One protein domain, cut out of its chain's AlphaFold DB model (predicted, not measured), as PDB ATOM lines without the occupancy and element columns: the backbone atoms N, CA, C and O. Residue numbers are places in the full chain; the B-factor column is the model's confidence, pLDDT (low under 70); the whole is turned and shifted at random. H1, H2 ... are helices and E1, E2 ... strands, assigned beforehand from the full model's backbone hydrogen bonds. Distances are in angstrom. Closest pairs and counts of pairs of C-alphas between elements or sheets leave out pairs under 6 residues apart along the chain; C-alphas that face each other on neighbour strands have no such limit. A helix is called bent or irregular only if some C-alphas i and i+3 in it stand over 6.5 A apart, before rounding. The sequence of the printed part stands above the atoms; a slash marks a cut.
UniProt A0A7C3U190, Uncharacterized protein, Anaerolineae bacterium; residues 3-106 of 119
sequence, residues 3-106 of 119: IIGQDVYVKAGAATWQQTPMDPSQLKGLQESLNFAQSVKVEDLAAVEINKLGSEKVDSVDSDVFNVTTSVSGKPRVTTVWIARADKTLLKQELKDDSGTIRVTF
ATOM      1  N   ILE A   3      -2.651 -43.983  38.348       78.06
ATOM      2  CA  ILE A   3      -4.045 -44.261  37.986       78.06
ATOM      3  C   ILE A   3      -4.462 -43.214  36.955       78.06
ATOM      4  O   ILE A   3      -4.303 -42.020  37.212       78.06
ATOM      5  N   ILE A   4      -4.949 -43.647  35.791       76.69
ATOM      6  CA  ILE A   4      -5.439 -42.765  34.721       76.69
ATOM      7  C   ILE A   4      -6.770 -43.323  34.231       76.69
ATOM      8  O   ILE A   4      -6.823 -44.409  33.663       76.69
ATOM      9  N   GLY A   5      -7.856 -42.588  34.472       75.81
ATOM     10  CA  GLY A   5      -9.199 -43.123  34.256       75.81
ATOM     11  C   GLY A   5      -9.422 -44.371  35.114       75.81
ATOM     12  O   GLY A   5      -9.331 -44.301  36.336       75.81
ATOM     13  N   GLN A   6      -9.694 -45.506  34.467       76.50
ATOM     14  CA  GLN A   6      -9.874 -46.806  35.130       76.50
ATOM     15  C   GLN A   6      -8.614 -47.685  35.091       76.50
ATOM     16  O   GLN A   6      -8.613 -48.780  35.650       76.50
ATOM     17  N   ASP A   7      -7.537 -47.213  34.462       82.31
ATOM     18  CA  ASP A   7      -6.305 -47.979  34.329       82.31
ATOM     19  C   ASP A   7      -5.386 -47.749  35.520       82.31
ATOM     20  O   ASP A   7      -5.068 -46.607  35.874       82.31
ATOM     21  N   VAL A   8      -4.895 -48.843  36.100       85.81
ATOM     22  CA  VAL A   8      -3.898 -48.812  37.170       85.81
ATOM     23  C   VAL A   8      -2.580 -49.353  36.656       85.81
ATOM     24  O   VAL A   8      -2.487 -50.484  36.195       85.81
ATOM     25  N   TYR A   9      -1.531 -48.556  36.782       87.00
ATOM     26  CA  TYR A   9      -0.173 -48.910  36.409       87.00
ATOM     27  C   TYR A   9       0.674 -49.057  37.665       87.00
ATOM     28  O   TYR A   9       0.695 -48.177  38.532       87.00
ATOM     29  N   VAL A  10       1.419 -50.150  37.776       88.06
ATOM     30  CA  VAL A  10       2.216 -50.460  38.965       88.06
ATOM     31  C   VAL A  10       3.632 -50.837  38.549       88.06
ATOM     32  O   VAL A  10       3.861 -51.410  37.489       88.06
ATOM     33  N   LYS A  11       4.596 -50.480  39.396       85.69
ATOM     34  CA  LYS A  11       6.008 -50.845  39.267       85.69
ATOM     35  C   LYS A  11       6.420 -51.586  40.539       85.69
ATOM     36  O   LYS A  11       7.163 -51.067  41.367       85.69
ATOM     37  N   ALA A  12       5.809 -52.747  40.765       76.62
ATOM     38  CA  ALA A  12       6.006 -53.550  41.971       76.62
ATOM     39  C   ALA A  12       7.252 -54.437  41.813       76.62
ATOM     40  O   ALA A  12       7.157 -55.586  41.402       76.62
ATOM     41  N   GLY A  13       8.440 -53.872  42.051       71.81
ATOM     42  CA  GLY A  13       9.716 -54.595  41.935       71.81
ATOM     43  C   GLY A  13      10.190 -54.872  40.499       71.81
ATOM     44  O   GLY A  13      11.299 -55.361  40.309       71.81
ATOM     45  N   ALA A  14       9.392 -54.523  39.487       74.62
ATOM     46  CA  ALA A  14       9.759 -54.623  38.078       74.62
ATOM     47  C   ALA A  14      10.564 -53.403  37.594       74.62
ATOM     48  O   ALA A  14      10.393 -52.278  38.073       74.62
ATOM     49  N   ALA A  15      11.422 -53.609  36.590       80.62
ATOM     50  CA  ALA A  15      12.144 -52.523  35.922       80.62
ATOM     51  C   ALA A  15      11.219 -51.658  35.041       80.62
ATOM     52  O   ALA A  15      11.465 -50.455  34.895       80.62
ATOM     53  N   THR A  16      10.135 -52.245  34.525       86.50
ATOM     54  CA  THR A  16       9.133 -51.618  33.651       86.50
ATOM     55  C   THR A  16       7.784 -51.449  34.354       86.50
ATOM     56  O   THR A  16       7.550 -52.010  35.427       86.50
ATOM     57  N   TRP A  17       6.913 -50.614  33.786       89.31
ATOM     58  CA  TRP A  17       5.547 -50.450  34.279       89.31
ATOM     59  C   TRP A  17       4.659 -51.578  33.767       89.31
ATOM     60  O   TRP A  17       4.824 -52.051  32.650       89.31
ATOM     61  N   GLN A  18       3.689 -51.987  34.576       88.12
ATOM     62  CA  GLN A  18       2.687 -52.968  34.181       88.12
ATOM     63  C   GLN A  18       1.298 -52.386  34.400       88.12
ATOM     64  O   GLN A  18       1.019 -51.852  35.477       88.12
ATOM     65  N   GLN A  19       0.428 -52.498  33.396       87.12
ATOM     66  CA  GLN A  19      -0.995 -52.245  33.577       87.12
ATOM     67  C   GLN A  19      -1.587 -53.422  34.357       87.12
ATOM     68  O   GLN A  19      -1.485 -54.578  33.950       87.12
ATOM     69  N   THR A  20      -2.148 -53.126  35.520       81.94
ATOM     70  CA  THR A  20      -2.794 -54.094  36.397       81.94
ATOM     71  C   THR A  20      -4.292 -54.055  36.126       81.94
ATOM     72  O   THR A  20      -4.893 -52.990  36.287       81.94
ATOM     73  N   PRO A  21      -4.909 -55.180  35.724       77.19
ATOM     74  CA  PRO A  21      -6.353 -55.245  35.597       77.19
ATOM     75  C   PRO A  21      -6.974 -55.019  36.977       77.19
ATOM     76  O   PRO A  21      -6.673 -55.736  37.932       77.19
ATOM     77  N   MET A  22      -7.812 -53.993  37.076       76.88
ATOM     78  CA  MET A  22      -8.540 -53.644  38.287       76.88
ATOM     79  C   MET A  22     -10.027 -53.585  37.952       76.88
ATOM     80  O   MET A  22     -10.402 -53.117  36.877       76.88
ATOM     81  N   ASP A  23     -10.874 -54.078  38.851       79.06
ATOM     82  CA  ASP A  23     -12.316 -53.940  38.674       79.06
ATOM     83  C   ASP A  23     -12.680 -52.447  38.827       79.06
ATOM     84  O   ASP A  23     -12.306 -51.841  39.837       79.06
ATOM     85  N   PRO A  24     -13.402 -51.824  37.871       70.19
ATOM     86  CA  PRO A  24     -13.784 -50.413  37.955       70.19
ATOM     87  C   PRO A  24     -14.496 -50.033  39.262       70.19
ATOM     88  O   PRO A  24     -14.392 -48.896  39.726       70.19
ATOM     89  N   SER A  25     -15.198 -50.980  39.893       75.19
ATOM     90  CA  SER A  25     -15.839 -50.778  41.194       75.19
ATOM     91  C   SER A  25     -14.838 -50.497  42.321       75.19
ATOM     92  O   SER A  25     -15.167 -49.746  43.241       75.19
ATOM     93  N   GLN A  26     -13.605 -51.004  42.227       74.56
ATOM     94  CA  GLN A  26     -12.543 -50.769  43.215       74.56
ATOM     95  C   GLN A  26     -12.028 -49.326  43.179       74.56
ATOM     96  O   GLN A  26     -11.569 -48.810  44.195       74.56
ATOM     97  N   LEU A  27     -12.151 -48.648  42.033       76.56
ATOM     98  CA  LEU A  27     -11.781 -47.238  41.877       76.56
ATOM     99  C   LEU A  27     -12.955 -46.282  42.101       76.56
ATOM    100  O   LEU A  27     -12.744 -45.075  42.211       76.56
ATOM    101  N   LYS A  28     -14.184 -46.796  42.213       75.81
ATOM    102  CA  LYS A  28     -15.393 -45.975  42.329       75.81
ATOM    103  C   LYS A  28     -15.327 -45.000  43.505       75.81
ATOM    104  O   LYS A  28     -15.627 -43.827  43.323       75.81
ATOM    105  N   GLY A  29     -14.882 -45.450  44.681       70.31
ATOM    106  CA  GLY A  29     -14.757 -44.582  45.859       70.31
ATOM    107  C   GLY A  29     -13.722 -43.465  45.680       70.31
ATOM    108  O   GLY A  29     -13.964 -42.324  46.073       70.31
ATOM    109  N   LEU A  30     -12.595 -43.763  45.021       73.75
ATOM    110  CA  LEU A  30     -11.589 -42.756  44.672       73.75
ATOM    111  C   LEU A  30     -12.155 -41.748  43.667       73.75
ATOM    112  O   LEU A  30     -12.015 -40.544  43.864       73.75
ATOM    113  N   GLN A  31     -12.838 -42.225  42.625       76.38
ATOM    114  CA  GLN A  31     -13.465 -41.372  41.618       76.38
ATOM    115  C   GLN A  31     -14.542 -40.466  42.231       76.38
ATOM    116  O   GLN A  31     -14.597 -39.283  41.909       76.38
ATOM    117  N   GLU A  32     -15.369 -40.984  43.141       74.88
ATOM    118  CA  GLU A  32     -16.372 -40.199  43.870       74.88
ATOM    119  C   GLU A  32     -15.722 -39.114  44.742       74.88
ATOM    120  O   GLU A  32     -16.192 -37.978  44.742       74.88
ATOM    121  N   SER A  33     -14.608 -39.417  45.422       69.81
ATOM    122  CA  SER A  33     -13.852 -38.419  46.193       69.81
ATOM    123  C   SER A  33     -13.226 -37.343  45.299       69.81
ATOM    124  O   SER A  33     -13.303 -36.163  45.633       69.81
ATOM    125  N   LEU A  34     -12.663 -37.713  44.142       73.50
ATOM    126  CA  LEU A  34     -12.119 -36.756  43.172       73.50
ATOM    127  C   LEU A  34     -13.215 -35.867  42.576       73.50
ATOM    128  O   LEU A  34     -13.046 -34.651  42.501       73.50
ATOM    129  N   ASN A  35     -14.350 -36.455  42.194       75.50
ATOM    130  CA  ASN A  35     -15.499 -35.715  41.680       75.50
ATOM    131  C   ASN A  35     -16.047 -34.761  42.744       75.50
ATOM    132  O   ASN A  35     -16.350 -33.615  42.429       75.50
ATOM    133  N   PHE A  36     -16.126 -35.203  44.004       71.25
ATOM    134  CA  PHE A  36     -16.482 -34.329  45.112       71.25
ATOM    135  C   PHE A  36     -15.495 -33.164  45.217       71.25
ATOM    136  O   PHE A  36     -15.923 -32.016  45.141       71.25
ATOM    137  N   ALA A  37     -14.192 -33.443  45.291       68.38
ATOM    138  CA  ALA A  37     -13.150 -32.424  45.380       68.38
ATOM    139  C   ALA A  37     -13.212 -31.394  44.238       68.38
ATOM    140  O   ALA A  37     -12.999 -30.211  44.478       68.38
ATOM    141  N   GLN A  38     -13.546 -31.825  43.017       70.75
ATOM    142  CA  GLN A  38     -13.767 -30.933  41.873       70.75
ATOM    143  C   GLN A  38     -15.099 -30.171  41.938       70.75
ATOM    144  O   GLN A  38     -15.184 -29.045  41.456       70.75
ATOM    145  N   SER A  39     -16.147 -30.781  42.496       69.00
ATOM    146  CA  SER A  39     -17.477 -30.169  42.633       69.00
ATOM    147  C   SER A  39     -17.555 -29.147  43.761       69.00
ATOM    148  O   SER A  39     -18.443 -28.297  43.759       69.00
ATOM    149  N   VAL A  40     -16.631 -29.227  44.722       67.12
ATOM    150  CA  VAL A  40     -16.497 -28.261  45.803       67.12
ATOM    151  C   VAL A  40     -16.065 -26.930  45.198       67.12
ATOM    152  O   VAL A  40     -14.883 -26.654  44.997       67.12
ATOM    153  N   LYS A  41     -17.047 -26.079  44.914       63.44
ATOM    154  CA  LYS A  41     -16.800 -24.663  44.682       63.44
ATOM    155  C   LYS A  41     -16.617 -24.021  46.035       63.44
ATOM    156  O   LYS A  41     -17.489 -24.069  46.897       63.44
ATOM    157  N   VAL A  42     -15.466 -23.412  46.239       59.22
ATOM    158  CA  VAL A  42     -15.139 -22.852  47.551       59.22
ATOM    159  C   VAL A  42     -15.968 -21.607  47.857       59.22
ATOM    160  O   VAL A  42     -16.176 -21.251  49.011       59.22
ATOM    161  N   GLU A  43     -16.508 -21.000  46.808       60.41
ATOM    162  CA  GLU A  43     -17.547 -19.977  46.849       60.41
ATOM    163  C   GLU A  43     -18.824 -20.503  47.529       60.41
ATOM    164  O   GLU A  43     -19.379 -19.834  48.398       60.41
ATOM    165  N   ASP A  44     -19.232 -21.741  47.219       59.75
ATOM    166  CA  ASP A  44     -20.388 -22.392  47.842       59.75
ATOM    167  C   ASP A  44     -20.084 -22.738  49.307       59.75
ATOM    168  O   ASP A  44     -20.947 -22.627  50.169       59.75
ATOM    169  N   LEU A  45     -18.833 -23.064  49.638       56.12
ATOM    170  CA  LEU A  45     -18.410 -23.299  51.023       56.12
ATOM    171  C   LEU A  45     -18.359 -22.029  51.880       56.12
ATOM    172  O   LEU A  45     -18.407 -22.128  53.101       56.12
ATOM    173  N   ALA A  46     -18.240 -20.849  51.266       49.34
ATOM    174  CA  ALA A  46     -18.376 -19.578  51.972       49.34
ATOM    175  C   ALA A  46     -19.850 -19.237  52.263       49.34
ATOM    176  O   ALA A  46     -20.124 -18.504  53.211       49.34
ATOM    177  N   ALA A  47     -20.787 -19.770  51.468       49.38
ATOM    178  CA  ALA A  47     -22.230 -19.595  51.642       49.38
ATOM    179  C   ALA A  47     -22.864 -20.659  52.553       49.38
ATOM    180  O   ALA A  47     -23.885 -20.407  53.191       49.38
ATOM    181  N   VAL A  48     -22.270 -21.850  52.628       50.97
ATOM    182  CA  VAL A  48     -22.694 -22.892  53.556       50.97
ATOM    183  C   VAL A  48     -21.904 -22.703  54.853       50.97
ATOM    184  O   VAL A  48     -20.717 -23.010  54.905       50.97
ATOM    185  N   GLU A  49     -22.549 -22.231  55.926       49.34
ATOM    186  CA  GLU A  49     -22.054 -22.423  57.300       49.34
ATOM    187  C   GLU A  49     -22.081 -23.922  57.629       49.34
ATOM    188  O   GLU A  49     -22.920 -24.461  58.347       49.34
ATOM    189  N   ILE A  50     -21.140 -24.629  57.022       57.16
ATOM    190  CA  ILE A  50     -20.710 -25.953  57.403       57.16
ATOM    191  C   ILE A  50     -19.991 -25.773  58.728       57.16
ATOM    192  O   ILE A  50     -19.106 -24.925  58.806       57.16
ATOM    193  N   ASN A  51     -20.360 -26.550  59.752       71.81
ATOM    194  CA  ASN A  51     -19.769 -26.505  61.092       71.81
ATOM    195  C   ASN A  51     -18.237 -26.442  61.013       71.81
ATOM    196  O   ASN A  51     -17.569 -27.473  60.879       71.81
ATOM    197  N   LYS A  52     -17.685 -25.224  61.060       83.19
ATOM    198  CA  LYS A  52     -16.248 -25.007  61.102       83.19
ATOM    199  C   LYS A  52     -15.786 -25.607  62.415       83.19
ATOM    200  O   LYS A  52     -16.158 -25.139  63.486       83.19
ATOM    201  N   LEU A  53     -14.993 -26.662  62.324       87.44
ATOM    202  CA  LEU A  53     -14.483 -27.358  63.498       87.44
ATOM    203  C   LEU A  53     -13.298 -26.614  64.105       87.44
ATOM    204  O   LEU A  53     -13.035 -26.718  65.298       87.44
ATOM    205  N   GLY A  54     -12.577 -25.865  63.273       90.31
ATOM    206  CA  GLY A  54     -11.416 -25.105  63.689       90.31
ATOM    207  C   GLY A  54     -10.476 -24.863  62.525       90.31
ATOM    208  O   GLY A  54     -10.897 -24.661  61.382       90.31
ATOM    209  N   SER A  55      -9.189 -24.875  62.837       92.88
ATOM    210  CA  SER A  55      -8.126 -24.638  61.876       92.88
ATOM    211  C   SER A  55      -6.907 -25.485  62.207       92.88
ATOM    212  O   SER A  55      -6.609 -25.723  63.375       92.88
ATOM    213  N   GLU A  56      -6.193 -25.913  61.175       94.50
ATOM    214  CA  GLU A  56      -5.030 -26.798  61.272       94.50
ATOM    215  C   GLU A  56      -4.030 -26.439  60.166       94.50
ATOM    216  O   GLU A  56      -4.394 -25.802  59.173       94.50
ATOM    217  N   LYS A  57      -2.773 -26.860  60.302       92.94
ATOM    218  CA  LYS A  57      -1.819 -26.847  59.190       92.94
ATOM    219  C   LYS A  57      -1.768 -28.215  58.522       92.94
ATOM    220  O   LYS A  57      -1.472 -29.201  59.187       92.94
ATOM    221  N   VAL A  58      -1.983 -28.258  57.209       89.56
ATOM    222  CA  VAL A  58      -1.728 -29.446  56.378       89.56
ATOM    223  C   VAL A  58      -0.493 -29.153  55.539       89.56
ATOM    224  O   VAL A  58      -0.493 -28.188  54.782       89.56
ATOM    225  N   ASP A  59       0.583 -29.920  55.726       88.25
ATOM    226  CA  ASP A  59       1.865 -29.727  55.028       88.25
ATOM    227  C   ASP A  59       2.370 -28.271  55.053       88.25
ATOM    228  O   ASP A  59       2.814 -27.708  54.058       88.25
ATOM    229  N   SER A  60       2.303 -27.645  56.234       90.25
ATOM    230  CA  SER A  60       2.647 -26.232  56.484       90.25
ATOM    231  C   SER A  60       1.710 -25.185  55.866       90.25
ATOM    232  O   SER A  60       1.938 -23.993  56.071       90.25
ATOM    233  N   VAL A  61       0.638 -25.590  55.183       90.81
ATOM    234  CA  VAL A  61      -0.397 -24.690  54.660       90.81
ATOM    235  C   VAL A  61      -1.474 -24.470  55.721       90.81
ATOM    236  O   VAL A  61      -2.083 -25.425  56.206       90.81
ATOM    237  N   ASP A  62      -1.726 -23.208  56.081       93.69
ATOM    238  CA  ASP A  62      -2.814 -22.845  56.995       93.69
ATOM    239  C   ASP A  62      -4.176 -23.166  56.376       93.69
ATOM    240  O   ASP A  62      -4.510 -22.695  55.284       93.69
ATOM    241  N   SER A  63      -4.985 -23.933  57.105       91.75
ATOM    242  CA  SER A  63      -6.269 -24.431  56.630       91.75
ATOM    243  C   SER A  63      -7.384 -24.250  57.651       91.75
ATOM    244  O   SER A  63      -7.154 -24.228  58.863       91.75
ATOM    245  N   ASP A  64      -8.604 -24.118  57.149       90.44
ATOM    246  CA  ASP A  64      -9.817 -24.231  57.947       90.44
ATOM    247  C   ASP A  64     -10.422 -25.630  57.777       90.44
ATOM    248  O   ASP A  64     -10.363 -26.213  56.690       90.44
ATOM    249  N   VAL A  65     -10.970 -26.164  58.868       90.69
ATOM    250  CA  VAL A  65     -11.500 -27.530  58.948       90.69
ATOM    251  C   VAL A  65     -13.018 -27.490  59.030       90.69
ATOM    252  O   VAL A  65     -13.571 -26.786  59.880       90.69
ATOM    253  N   PHE A  66     -13.693 -28.272  58.191       86.81
ATOM    254  CA  PHE A  66     -15.153 -28.272  58.071       86.81
ATOM    255  C   PHE A  66     -15.714 -29.690  58.016       86.81
ATOM    256  O   PHE A  66     -15.073 -30.585  57.471       86.81
ATOM    257  N   ASN A  67     -16.940 -29.876  58.510       86.44
ATOM    258  CA  ASN A  67     -17.705 -31.115  58.346       86.44
ATOM    259  C   ASN A  67     -18.774 -30.986  57.263       86.44
ATOM    260  O   ASN A  67     -19.898 -30.590  57.550       86.44
ATOM    261  N   VAL A  68     -18.443 -31.355  56.030       79.69
ATOM    262  CA  VAL A  68     -19.355 -31.292  54.882       79.69
ATOM    263  C   VAL A  68     -20.177 -32.579  54.763       79.69
ATOM    264  O   VAL A  68     -19.686 -33.667  55.064       79.69
ATOM    265  N   THR A  69     -21.410 -32.494  54.262       77.44
ATOM    266  CA  THR A  69     -22.168 -33.692  53.867       77.44
ATOM    267  C   THR A  69     -21.873 -34.012  52.405       77.44
ATOM    268  O   THR A  69     -22.282 -33.278  51.510       77.44
ATOM    269  N   THR A  70     -21.184 -35.120  52.150       72.38
ATOM    270  CA  THR A  70     -20.910 -35.639  50.800       72.38
ATOM    271  C   THR A  70     -21.791 -36.834  50.483       72.38
ATOM    272  O   THR A  70     -22.089 -37.620  51.378       72.38
ATOM    273  N   SER A  71     -22.144 -37.040  49.217       68.69
ATOM    274  CA  SER A  71     -22.745 -38.303  48.779       68.69
ATOM    275  C   SER A  71     -21.643 -39.275  48.363       68.69
ATOM    276  O   SER A  71     -20.957 -39.035  47.373       68.69
ATOM    277  N   VAL A  72     -21.466 -40.361  49.116       68.25
ATOM    278  CA  VAL A  72     -20.548 -41.458  48.771       68.25
ATOM    279  C   VAL A  72     -21.393 -42.693  48.515       68.25
ATOM    280  O   VAL A  72     -22.203 -43.090  49.357       68.25
ATOM    281  N   SER A  73     -21.263 -43.270  47.322       67.56
ATOM    282  CA  SER A  73     -22.095 -44.377  46.843       67.56
ATOM    283  C   SER A  73     -23.604 -44.112  46.980       67.56
ATOM    284  O   SER A  73     -24.382 -45.004  47.317       67.56
ATOM    285  N   GLY A  74     -24.019 -42.864  46.746       71.44
ATOM    286  CA  GLY A  74     -25.418 -42.434  46.819       71.44
ATOM    287  C   GLY A  74     -25.965 -42.231  48.236       71.44
ATOM    288  O   GLY A  74     -27.156 -41.960  48.382       71.44
ATOM    289  N   LYS A  75     -25.135 -42.357  49.281       74.31
ATOM    290  CA  LYS A  75     -25.537 -42.127  50.674       74.31
ATOM    291  C   LYS A  75     -24.895 -40.850  51.218       74.31
ATOM    292  O   LYS A  75     -23.689 -40.672  51.040       74.31
ATOM    293  N   PRO A  76     -25.653 -39.990  51.923       76.38
ATOM    294  CA  PRO A  76     -25.072 -38.849  52.611       76.38
ATOM    295  C   PRO A  76     -24.137 -39.340  53.719       76.38
ATOM    296  O   PRO A  76     -24.485 -40.204  54.529       76.38
ATOM    297  N   ARG A  77     -22.934 -38.783  53.738       78.44
ATOM    298  CA  ARG A  77     -21.876 -39.055  54.703       78.44
ATOM    299  C   ARG A  77     -21.286 -37.739  55.173       78.44
ATOM    300  O   ARG A  77     -21.047 -36.852  54.357       78.44
ATOM    301  N   VAL A  78     -21.040 -37.632  56.474       83.25
ATOM    302  CA  VAL A  78     -20.271 -36.513  57.019       83.25
ATOM    303  C   VAL A  78     -18.803 -36.777  56.732       83.25
ATOM    304  O   VAL A  78     -18.260 -37.815  57.104       83.25
ATOM    305  N   THR A  79     -18.186 -35.824  56.060       83.31
ATOM    306  CA  THR A  79     -16.799 -35.862  55.630       83.31
ATOM    307  C   THR A  79     -16.112 -34.636  56.195       83.31
ATOM    308  O   THR A  79     -16.616 -33.518  56.084       83.31
ATOM    309  N   THR A  80     -14.945 -34.826  56.791       89.06
ATOM    310  CA  THR A  80     -14.118 -33.715  57.244       89.06
ATOM    311  C   THR A  80     -13.218 -33.262  56.100       89.06
ATOM    312  O   THR A  80     -12.578 -34.080  55.439       89.06
ATOM    313  N   VAL A  81     -13.170 -31.959  55.841       87.75
ATOM    314  CA  VAL A  81     -12.333 -31.363  54.794       87.75
ATOM    315  C   VAL A  81     -11.445 -30.274  55.368       87.75
ATOM    316  O   VAL A  81     -11.850 -29.543  56.272       87.75
ATOM    317  N   TRP A  82     -10.243 -30.154  54.811       91.88
ATOM    318  CA  TRP A  82      -9.285 -29.102  55.128       91.88
ATOM    319  C   TRP A  82      -9.083 -28.248  53.900       91.88
ATOM    320  O   TRP A  82      -8.732 -28.761  52.834       91.88
ATOM    321  N   ILE A  83      -9.287 -26.950  54.061       86.69
ATOM    322  CA  ILE A  83      -9.303 -26.006  52.953       86.69
ATOM    323  C   ILE A  83      -8.268 -24.937  53.218       86.69
ATOM    324  O   ILE A  83      -8.306 -24.282  54.262       86.69
ATOM    325  N   ALA A  84      -7.344 -24.763  52.281       88.88
ATOM    326  CA  ALA A  84      -6.311 -23.748  52.363       88.88
ATOM    327  C   ALA A  84      -6.946 -22.365  52.531       88.88
ATOM    328  O   ALA A  84      -7.817 -21.956  51.762       88.88
ATOM    329  N   ARG A  85      -6.500 -21.597  53.526       86.44
ATOM    330  CA  ARG A  85      -7.063 -20.261  53.757       86.44
ATOM    331  C   ARG A  85      -6.731 -19.292  52.629       86.44
ATOM    332  O   ARG A  85      -7.577 -18.452  52.321       86.44
ATOM    333  N   ALA A  86      -5.525 -19.415  52.070       86.31
ATOM    334  CA  ALA A  86      -4.946 -18.473  51.119       86.31
ATOM    335  C   ALA A  86      -5.594 -18.555  49.733       86.31
ATOM    336  O   ALA A  86      -6.061 -17.546  49.218       86.31
ATOM    337  N   ASP A  87      -5.638 -19.752  49.151       83.06
ATOM    338  CA  ASP A  87      -6.103 -19.973  47.776       83.06
ATOM    339  C   ASP A  87      -7.384 -20.802  47.703       83.06
ATOM    340  O   ASP A  87      -7.847 -21.134  46.614       83.06
ATOM    341  N   LYS A  88      -7.958 -21.124  48.868       81.75
ATOM    342  CA  LYS A  88      -9.230 -21.823  48.988       81.75
ATOM    343  C   LYS A  88      -9.212 -23.256  48.444       81.75
ATOM    344  O   LYS A  88     -10.245 -23.902  48.425       81.75
ATOM    345  N   THR A  89      -8.062 -23.823  48.095       83.12
ATOM    346  CA  THR A  89      -7.991 -25.195  47.573       83.12
ATOM    347  C   THR A  89      -8.264 -26.261  48.643       83.12
ATOM    348  O   THR A  89      -7.934 -26.095  49.820       83.12
ATOM    349  N   LEU A  90      -8.860 -27.389  48.238       85.50
ATOM    350  CA  LEU A  90      -9.010 -28.563  49.101       85.50
ATOM    351  C   LEU A  90      -7.636 -29.218  49.305       85.50
ATOM    352  O   LEU A  90      -6.984 -29.600  48.337       85.50
ATOM    353  N   LEU A  91      -7.209 -29.370  50.556       88.38
ATOM    354  CA  LEU A  91      -5.914 -29.956  50.919       88.38
ATOM    355  C   LEU A  91      -6.044 -31.399  51.394       88.38
ATOM    356  O   LEU A  91      -5.194 -32.236  51.113       88.38
ATOM    357  N   LYS A  92      -7.107 -31.702  52.139       90.06
ATOM    358  CA  LYS A  92      -7.327 -33.022  52.736       90.06
ATOM    359  C   LYS A  92      -8.822 -33.300  52.818       90.06
ATOM    360  O   LYS A  92      -9.608 -32.389  53.071       90.06
ATOM    361  N   GLN A  93      -9.192 -34.557  52.633       87.25
ATOM    362  CA  GLN A  93     -10.532 -35.082  52.849       87.25
ATOM    363  C   GLN A  93     -10.427 -36.340  53.709       87.25
ATOM    364  O   GLN A  93      -9.584 -37.202  53.457       87.25
ATOM    365  N   GLU A  94     -11.292 -36.453  54.707       88.88
ATOM    366  CA  GLU A  94     -11.395 -37.623  55.565       88.88
ATOM    367  C   GLU A  94     -12.855 -38.051  55.702       88.88
ATOM    368  O   GLU A  94     -13.717 -37.267  56.095       88.88
ATOM    369  N   LEU A  95     -13.120 -39.312  55.383       84.44
ATOM    370  CA  LEU A  95     -14.383 -39.978  55.651       84.44
ATOM    371  C   LEU A  95     -14.138 -41.028  56.731       84.44
ATOM    372  O   LEU A  95     -13.303 -41.916  56.555       84.44
ATOM    373  N   LYS A  96     -14.893 -40.945  57.823       83.75
ATOM    374  CA  LYS A  96     -14.889 -41.947  58.885       83.75
ATOM    375  C   LYS A  96     -16.266 -42.583  58.981       83.75
ATOM    376  O   LYS A  96     -17.261 -41.879  59.133       83.75
ATOM    377  N   ASP A  97     -16.314 -43.903  58.903       78.56
ATOM    378  CA  ASP A  97     -17.525 -44.685  59.121       78.56
ATOM    379  C   ASP A  97     -17.218 -45.966  59.913       78.56
ATOM    380  O   ASP A  97     -16.091 -46.179  60.368       78.56
ATOM    381  N   ASP A  98     -18.233 -46.810  60.104       77.94
ATOM    382  CA  ASP A  98     -18.118 -48.059  60.866       77.94
ATOM    383  C   ASP A  98     -17.112 -49.049  60.250       77.94
ATOM    384  O   ASP A  98     -16.643 -49.960  60.932       77.94
ATOM    385  N   SER A  99     -16.770 -48.884  58.966       77.75
ATOM    386  CA  SER A  99     -15.823 -49.738  58.245       77.75
ATOM    387  C   SER A  99     -14.376 -49.248  58.324       77.75
ATOM    388  O   SER A  99     -13.455 -50.010  58.025       77.75
ATOM    389  N   GLY A 100     -14.152 -48.004  58.760       80.81
ATOM    390  CA  GLY A 100     -12.818 -47.460  58.970       80.81
ATOM    391  C   GLY A 100     -12.696 -45.976  58.646       80.81
ATOM    392  O   GLY A 100     -13.632 -45.188  58.760       80.81
ATOM    393  N   THR A 101     -11.480 -45.565  58.293       82.94
ATOM    394  CA  THR A 101     -11.170 -44.181  57.923       82.94
ATOM    395  C   THR A 101     -10.493 -44.162  56.566       82.94
ATOM    396  O   THR A 101      -9.446 -44.778  56.375       82.94
ATOM    397  N   ILE A 102     -11.088 -43.429  55.630       81.12
ATOM    398  CA  ILE A 102     -10.521 -43.147  54.315       81.12
ATOM    399  C   ILE A 102     -10.018 -41.710  54.346       81.12
ATOM    400  O   ILE A 102     -10.779 -40.789  54.635       81.12
ATOM    401  N   ARG A 103      -8.736 -41.515  54.031       86.44
ATOM    402  CA  ARG A 103      -8.108 -40.194  53.973       86.44
ATOM    403  C   ARG A 103      -7.455 -39.982  52.617       86.44
ATOM    404  O   ARG A 103      -6.667 -40.814  52.172       86.44
ATOM    405  N   VAL A 104      -7.737 -38.840  52.006       83.50
ATOM    406  CA  VAL A 104      -7.108 -38.375  50.767       83.50
ATOM    407  C   VAL A 104      -6.451 -37.030  51.044       83.50
ATOM    408  O   VAL A 104      -7.062 -36.153  51.649       83.50
ATOM    409  N   THR A 105      -5.196 -36.874  50.628       86.56
ATOM    410  CA  THR A 105      -4.469 -35.597  50.690       86.56
ATOM    411  C   THR A 105      -4.177 -35.152  49.268       86.56
ATOM    412  O   THR A 105      -3.697 -35.944  48.455       86.56
ATOM    413  N   PHE A 106      -4.502 -33.904  48.963       83.06
ATOM    414  CA  PHE A 106      -4.402 -33.318  47.638       83.06
ATOM    415  C   PHE A 106      -3.207 -32.374  47.587       83.06
ATOM    416  O   PHE A 106      -2.979 -31.579  48.495       83.06
TER     417      PHE A 106
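What this domain is: This is residues 3 to 106 of the 119 residues of an uncharacterized protein of Anaerolineae bacterium (UniProt A0A7C3U190). A five-stranded antiparallel sheet, E3 to E7, curls like part of a barrel, with helix H1 packed on it through residues 28 to 38. A small separate hairpin, E1 and E2, lies at one end of the longest axis, well away from the sheet, and the short helix H2 and the turn before E3 lie toward the other end. The printed part has 104 residues, with two named helices and seven named strands in the order E1 E2 H1 H2 E3 E4 E5 E6 E7, a mixed class of helices and strands. The large sheet runs E3 - E4 - E5 - E6 - E7; the whole is loose, with a radius of gyration of the C-alphas of 16.0 A and spans of 47 by 32 by 25 A.

How they stand to each other: E1, residues 7 to 10, and E2, residues 18 to 20, form a hairpin, with N 10 and O 18 at 2.9 A; residues 3 to 4 pair antiparallel with residues 7 to 8 of E1. H1, residues 24 to 39, is on the large sheet at a height over the sheet of 9.2 A, over none of its strands, but only just: 2 of its C-alphas fall on E6, residues 90 to 97. Its closest C-alphas to E4, residues 61 to 72, are those of Glu 32 and Val 72, 6.6 A apart. H1 is irregular, C-alphas 26 and 29 being 7.1 A apart, and has a kink of 32 degrees near residue 31. H2, residues 42 to 47, only grazes the sheet, with its residues 42 to 45. In H2 every O i to N i+4 pair is within hydrogen-bond range, in H1 10 of 12. E3, residues 52 to 58, E4, E5, residues 75 to 84, E6 and E7, residues 100 to 105, form a meander, each strand the antiparallel neighbour of the one before. N and O pairs within hydrogen-bond range include N 56 and O 63 at 3.0 A for E3 and E4, N 68 and O 79 at 2.8 A for E4 and E5, N 80 and O 94 at 2.8 A for E5 and E6, and N 95 and O 102 at 2.9 A for E6 and E7. E4 bends by 73 degrees at residue 69 and E5 by 54 degrees at residue 78.

Where its parts are: E1 begins at C-alpha 7, (-6.305, -47.979, 34.329). H1 measures 21.1 A, E4 26.9 A, E5 26.7 A and E6 20.8 A from first to last C-alpha. E7 ends at C-alpha 105, (-4.469, -35.597, 50.690).

The domain as a whole: The C-alphas of Ala 15 and Glu 49 are the two farthest apart, 50.3 A. The printed part has no cut and no long link. Low confidence, pLDDT under 70, falls on residues 33, 37, 39 to 50 and 71 to 73.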